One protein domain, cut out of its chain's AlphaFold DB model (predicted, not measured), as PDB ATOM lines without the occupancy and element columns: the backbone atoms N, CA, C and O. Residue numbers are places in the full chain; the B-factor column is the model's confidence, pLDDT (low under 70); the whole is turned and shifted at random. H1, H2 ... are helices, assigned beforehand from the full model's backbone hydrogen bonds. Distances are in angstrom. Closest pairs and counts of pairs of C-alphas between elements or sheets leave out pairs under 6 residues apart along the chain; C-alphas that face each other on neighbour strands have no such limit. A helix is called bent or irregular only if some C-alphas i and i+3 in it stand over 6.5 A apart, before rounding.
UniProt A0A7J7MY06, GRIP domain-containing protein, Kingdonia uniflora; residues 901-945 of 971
ATOM      1  N   ASP A 901      20.633  74.367  -0.785       81.19
ATOM      2  CA  ASP A 901      20.951  73.542  -1.955       81.19
ATOM      3  C   ASP A 901      22.428  73.697  -2.351       81.19
ATOM      4  O   ASP A 901      22.859  74.684  -2.961       81.19
ATOM      5  N   MET A 902      23.201  72.660  -2.036       82.44
ATOM      6  CA  MET A 902      24.612  72.538  -2.389       82.44
ATOM      7  C   MET A 902      24.844  72.537  -3.909       82.44
ATOM      8  O   MET A 902      25.941  72.881  -4.351       82.44
ATOM      9  N   THR A 903      23.835  72.210  -4.721       83.12
ATOM     10  CA  THR A 903      23.895  72.286  -6.191       83.12
ATOM     11  C   THR A 903      23.893  73.738  -6.659       83.12
ATOM     12  O   THR A 903      24.767  74.141  -7.428       83.12
ATOM     13  N   TYR A 904      22.965  74.554  -6.155       83.62
ATOM     14  CA  TYR A 904      22.930  75.992  -6.403       83.62
ATOM     15  C   TYR A 904      24.194  76.687  -5.884       83.62
ATOM     16  O   TYR A 904      24.829  77.421  -6.643       83.62
ATOM     17  N   LEU A 905      24.630  76.393  -4.651       86.69
ATOM     18  CA  LEU A 905      25.878  76.936  -4.101       86.69
ATOM     19  C   LEU A 905      27.090  76.573  -4.975       86.69
ATOM     20  O   LEU A 905      27.873  77.455  -5.328       86.69
ATOM     21  N   LYS A 906      27.220  75.303  -5.388       85.50
ATOM     22  CA  LYS A 906      28.258  74.848  -6.325       85.50
ATOM     23  C   LYS A 906      28.226  75.649  -7.628       85.50
ATOM     24  O   LYS A 906      29.276  76.081  -8.089       85.50
ATOM     25  N   ASN A 907      27.048  75.886  -8.201       86.00
ATOM     26  CA  ASN A 907      26.906  76.640  -9.450       86.00
ATOM     27  C   ASN A 907      27.267  78.130  -9.287       86.00
ATOM     28  O   ASN A 907      27.856  78.716 -10.195       86.00
ATOM     29  N   VAL A 908      26.976  78.741  -8.133       85.31
ATOM     30  CA  VAL A 908      27.398  80.119  -7.809       85.31
ATOM     31  C   VAL A 908      28.919  80.201  -7.612       85.31
ATOM     32  O   VAL A 908      29.550  81.120  -8.130       85.31
ATOM     33  N   VAL A 909      29.531  79.223  -6.935       82.81
ATOM     34  CA  VAL A 909      30.994  79.146  -6.752       82.81
ATOM     35  C   VAL A 909      31.722  78.857  -8.070       82.81
ATOM     36  O   VAL A 909      32.769  79.446  -8.322       82.81
ATOM     37  N   ILE A 910      31.164  78.021  -8.951       81.50
ATOM     38  CA  ILE A 910      31.699  77.816 -10.307       81.50
ATOM     39  C   ILE A 910      31.673  79.138 -11.084       81.50
ATOM     40  O   ILE A 910      32.719  79.565 -11.565       81.50
ATOM     41  N   LYS A 911      30.545  79.863 -11.098       81.81
ATOM     42  CA  LYS A 911      30.469  81.186 -11.745       81.81
ATOM     43  C   LYS A 911      31.452  82.208 -11.170       81.81
ATOM     44  O   LYS A 911      32.011  82.990 -11.935       81.81
ATOM     45  N   LEU A 912      31.692  82.199  -9.856       81.69
ATOM     46  CA  LEU A 912      32.700  83.050  -9.211       81.69
ATOM     47  C   LEU A 912      34.104  82.787  -9.784       81.69
ATOM     48  O   LEU A 912      34.849  83.730 -10.042       81.69
ATOM     49  N   LEU A 913      34.447  81.515 -10.005       75.31
ATOM     50  CA  LEU A 913      35.738  81.090 -10.554       75.31
ATOM     51  C   LEU A 913      35.844  81.281 -12.078       75.31
ATOM     52  O   LEU A 913      36.945  81.501 -12.575       75.31
ATOM     53  N   GLU A 914      34.728  81.211 -12.808       72.69
ATOM     54  CA  GLU A 914      34.663  81.419 -14.264       72.69
ATOM     55  C   GLU A 914      34.692  82.903 -14.665       72.69
ATOM     56  O   GLU A 914      35.328  83.256 -15.655       72.69
ATOM     57  N   THR A 915      34.003  83.771 -13.917       77.88
ATOM     58  CA  THR A 915      33.831  85.199 -14.267       77.88
ATOM     59  C   THR A 915      34.760  86.140 -13.500       77.88
ATOM     60  O   THR A 915      35.086  87.216 -13.995       77.88
ATOM     61  N   GLY A 916      35.180  85.769 -12.285       71.44
ATOM     62  CA  GLY A 916      35.920  86.659 -11.387       71.44
ATOM     63  C   GLY A 916      35.087  87.796 -10.775       71.44
ATOM     64  O   GLY A 916      35.663  88.665 -10.118       71.44
ATOM     65  N   GLU A 917      33.757  87.798 -10.947       79.50
ATOM     66  CA  GLU A 917      32.820  88.829 -10.462       79.50
ATOM     67  C   GLU A 917      32.579  88.744  -8.938       79.50
ATOM     68  O   GLU A 917      31.460  88.545  -8.456       79.50
ATOM     69  N   VAL A 918      33.650  88.884  -8.149       78.38
ATOM     70  CA  VAL A 918      33.608  88.727  -6.686       78.38
ATOM     71  C   VAL A 918      32.636  89.713  -6.038       78.38
ATOM     72  O   VAL A 918      31.864  89.305  -5.178       78.38
ATOM     73  N   GLU A 919      32.585  90.969  -6.480       77.38
ATOM     74  CA  GLU A 919      31.673  91.973  -5.908       77.38
ATOM     75  C   GLU A 919      30.183  91.631  -6.098       77.38
ATOM     76  O   GLU A 919      29.370  91.949  -5.229       77.38
ATOM     77  N   ALA A 920      29.820  90.940  -7.186       79.44
ATOM     78  CA  ALA A 920      28.438  90.559  -7.481       79.44
ATOM     79  C   ALA A 920      28.031  89.218  -6.841       79.44
ATOM     80  O   ALA A 920      26.886  89.053  -6.417       79.44
ATOM     81  N   LEU A 921      28.959  88.258  -6.757       84.50
ATOM     82  CA  LEU A 921      28.666  86.884  -6.330       84.50
ATOM     83  C   LEU A 921      29.018  86.603  -4.858       84.50
ATOM     84  O   LEU A 921      28.371  85.759  -4.235       84.50
ATOM     85  N   LEU A 922      29.961  87.336  -4.252       84.00
ATOM     86  CA  LEU A 922      30.271  87.224  -2.819       84.00
ATOM     87  C   LEU A 922      29.064  87.531  -1.906       84.00
ATOM     88  O   LEU A 922      28.895  86.794  -0.934       84.00
ATOM     89  N   PRO A 923      28.181  88.516  -2.185       84.06
ATOM     90  CA  PRO A 923      26.959  88.711  -1.398       84.06
ATOM     91  C   PRO A 923      26.008  87.508  -1.458       84.06
ATOM     92  O   PRO A 923      25.400  87.154  -0.449       84.06
ATOM     93  N   VAL A 924      25.913  86.837  -2.613       84.25
ATOM     94  CA  VAL A 924      25.080  85.633  -2.789       84.25
ATOM     95  C   VAL A 924      25.665  84.459  -2.001       84.25
ATOM     96  O   VAL A 924      24.941  83.788  -1.270       84.25
ATOM     97  N   ILE A 925      26.983  84.248  -2.079       86.31
ATOM     98  CA  ILE A 925      27.688  83.215  -1.303       86.31
ATOM     99  C   ILE A 925      27.580  83.497   0.201       86.31
ATOM    100  O   ILE A 925      27.282  82.585   0.966       86.31
ATOM    101  N   GLY A 926      27.748  84.753   0.624       84.88
ATOM    102  CA  GLY A 926      27.600  85.171   2.019       84.88
ATOM    103  C   GLY A 926      26.178  84.992   2.558       84.88
ATOM    104  O   GLY A 926      26.017  84.627   3.719       84.88
ATOM    105  N   MET A 927      25.152  85.164   1.719       85.25
ATOM    106  CA  MET A 927      23.760  84.866   2.069       85.25
ATOM    107  C   MET A 927      23.509  83.355   2.195       85.25
ATOM    108  O   MET A 927      22.903  82.923   3.174       85.25
ATOM    109  N   LEU A 928      23.996  82.543   1.249       84.00
ATOM    110  CA  LEU A 928      23.840  81.082   1.282       84.00
ATOM    111  C   LEU A 928      24.599  80.450   2.460       84.00
ATOM    112  O   LEU A 928      24.057  79.614   3.170       84.00
ATOM    113  N   LEU A 929      25.841  80.873   2.709       84.44
ATOM    114  CA  LEU A 929      26.689  80.343   3.783       84.44
ATOM    115  C   LEU A 929      26.555  81.099   5.112       84.44
ATOM    116  O   LEU A 929      27.261  80.773   6.070       84.44
ATOM    117  N   GLN A 930      25.652  82.078   5.200       85.31
ATOM    118  CA  GLN A 930      25.394  82.879   6.402       85.31
ATOM    119  C   GLN A 930      26.684  83.481   7.003       85.31
ATOM    120  O   GLN A 930      26.988  83.304   8.186       85.31
ATOM    121  N   PHE A 931      27.476  84.154   6.165       84.38
ATOM    122  CA  PHE A 931      28.674  84.881   6.596       84.38
ATOM    123  C   PHE A 931      28.287  86.091   7.459       84.38
ATOM    124  O   PHE A 931      27.342  86.822   7.154       84.38
ATOM    125  N   SER A 932      29.056  86.339   8.518       79.25
ATOM    126  CA  SER A 932      28.984  87.592   9.275       79.25
ATOM    127  C   SER A 932      29.475  88.789   8.441       79.25
ATOM    128  O   SER A 932      30.242  88.604   7.488       79.25
ATOM    129  N   PRO A 933      29.104  90.034   8.806       78.81
ATOM    130  CA  PRO A 933      29.641  91.236   8.166       78.81
ATOM    131  C   PRO A 933      31.176  91.261   8.149       78.81
ATOM    132  O   PRO A 933      31.767  91.591   7.126       78.81
ATOM    133  N   ASP A 934      31.816  90.827   9.238       79.44
ATOM    134  CA  ASP A 934      33.270  90.721   9.374       79.44
ATOM    135  C   ASP A 934      33.890  89.708   8.398       79.44
ATOM    136  O   ASP A 934      34.997  89.921   7.909       79.44
ATOM    137  N   GLU A 935      33.214  88.593   8.112       81.44
ATOM    138  CA  GLU A 935      33.670  87.588   7.139       81.44
ATOM    139  C   GLU A 935      33.524  88.098   5.702       81.44
ATOM    140  O   GLU A 935      34.473  88.000   4.923       81.44
ATOM    141  N   ILE A 936      32.395  88.737   5.369       83.50
ATOM    142  CA  ILE A 936      32.202  89.400   4.068       83.50
ATOM    143  C   ILE A 936      33.258  90.499   3.876       83.50
ATOM    144  O   ILE A 936      33.901  90.558   2.826       83.50
ATOM    145  N   GLN A 937      33.504  91.317   4.904       81.75
ATOM    146  CA  GLN A 937      34.500  92.384   4.858       81.75
ATOM    147  C   GLN A 937      35.931  91.837   4.732       81.75
ATOM    148  O   GLN A 937      36.717  92.399   3.976       81.75
ATOM    149  N   LYS A 938      36.273  90.717   5.389       83.38
ATOM    150  CA  LYS A 938      37.565  90.026   5.191       83.38
ATOM    151  C   LYS A 938      37.722  89.516   3.759       83.38
ATOM    152  O   LYS A 938      38.792  89.689   3.181       83.38
ATOM    153  N   CYS A 939      36.681  88.933   3.164       79.50
ATOM    154  CA  CYS A 939      36.713  88.491   1.767       79.50
ATOM    155  C   CYS A 939      36.883  89.669   0.790       79.50
ATOM    156  O   CYS A 939      37.693  89.579  -0.132       79.50
ATOM    157  N   GLN A 940      36.197  90.794   1.023       81.88
ATOM    158  CA  GLN A 940      36.373  92.030   0.245       81.88
ATOM    159  C   GLN A 940      37.781  92.620   0.416       81.88
ATOM    160  O   GLN A 940      38.444  92.919  -0.570       81.88
ATOM    161  N   GLN A 941      38.287  92.725   1.648       79.88
ATOM    162  CA  GLN A 941      39.646  93.206   1.926       79.88
ATOM    163  C   GLN A 941      40.716  92.317   1.281       79.88
ATOM    164  O   GLN A 941      41.662  92.839   0.696       79.88
ATOM    165  N   ALA A 942      40.552  90.991   1.326       77.25
ATOM    166  CA  ALA A 942      41.442  90.058   0.642       77.25
ATOM    167  C   ALA A 942      41.439  90.288  -0.880       77.25
ATOM    168  O   ALA A 942      42.509  90.368  -1.483       77.25
ATOM    169  N   TYR A 943      40.263  90.475  -1.489       75.56
ATOM    170  CA  TYR A 943      40.123  90.760  -2.920       75.56
ATOM    171  C   TYR A 943      40.749  92.107  -3.324       75.56
ATOM    172  O   TYR A 943      41.564  92.144  -4.246       75.56
ATOM    173  N   HIS A 944      40.464  93.190  -2.592       72.75
ATOM    174  CA  HIS A 944      41.062  94.507  -2.846       72.75
ATOM    175  C   HIS A 944      42.587  94.505  -2.627       72.75
ATOM    176  O   HIS A 944      43.329  95.069  -3.428       72.75
ATOM    177  N   SER A 945      43.091  93.765  -1.629       68.19
ATOM    178  CA  SER A 945      44.541  93.573  -1.426       68.19
ATOM    179  C   SER A 945      45.234  92.773  -2.542       68.19
ATOM    180  O   SER A 945      46.459  92.795  -2.640       68.19
TER     181      SER A 945
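AT A GLANCE: This is residues 901 to 945 of the 971 residues of the protein "GRIP domain-containing protein" of Kingdonia uniflora (UniProt A0A7J7MY06). Three helices fold back and forth in a flat zigzag, side by side: H1 runs one way, H2 back beside it, and H3 again in roughly the first direction. H2 is in the middle, set off a little from the line between H1 and H3, which have no contact with each other. The printed part has 45 residues with three named helices, H1, H2 and H3 in that order, and no named strand; the class is all helix. It is compact, with a radius of gyration of the C-alphas of 10.3 A, and its C-alphas span 28 by 22 by 12 A.

HOW THE PARTS SIT: H1, residues 902 to 915, touches H2, residues 918 to 928, and the two form a helical hairpin. Their closest C-alphas are those of Leu 912 and Leu 921, 6.3 A apart. They run opposite ways at a shallow tilt of 10 degrees. H2 in turn forms a helical hairpin with H3, residues 933 to 945, which it touches. Here the closest C-alphas are those of Gly 926 and Ile 936, 6.6 A apart. These two run opposite ways at a shallow tilt of 24 degrees. H1 and H3 are apart. Every O i to N i+4 pair is within hydrogen-bond range in H1 and H3, against 5 of 7 in H2.

IN THESE COORDINATES: H1 begins at C-alpha 902, (24.612, 72.538, -2.389), and is 19.7 A long from first to last C-alpha. H2 measures 14.7 A; it is irregular, but only just, with C-alphas 920 and 923 6.53 A apart. H3 measures 17.9 A and ends at C-alpha 945, (44.541, 93.573, -1.426).

THE WHOLE: The two C-alphas farthest apart are those of Asp 901 and Ser 945, 31.0 A. The printed part has no cut, and both links are tight. The mean pLDDT of the printed part is 81.1, and residue 945 alone is under 70.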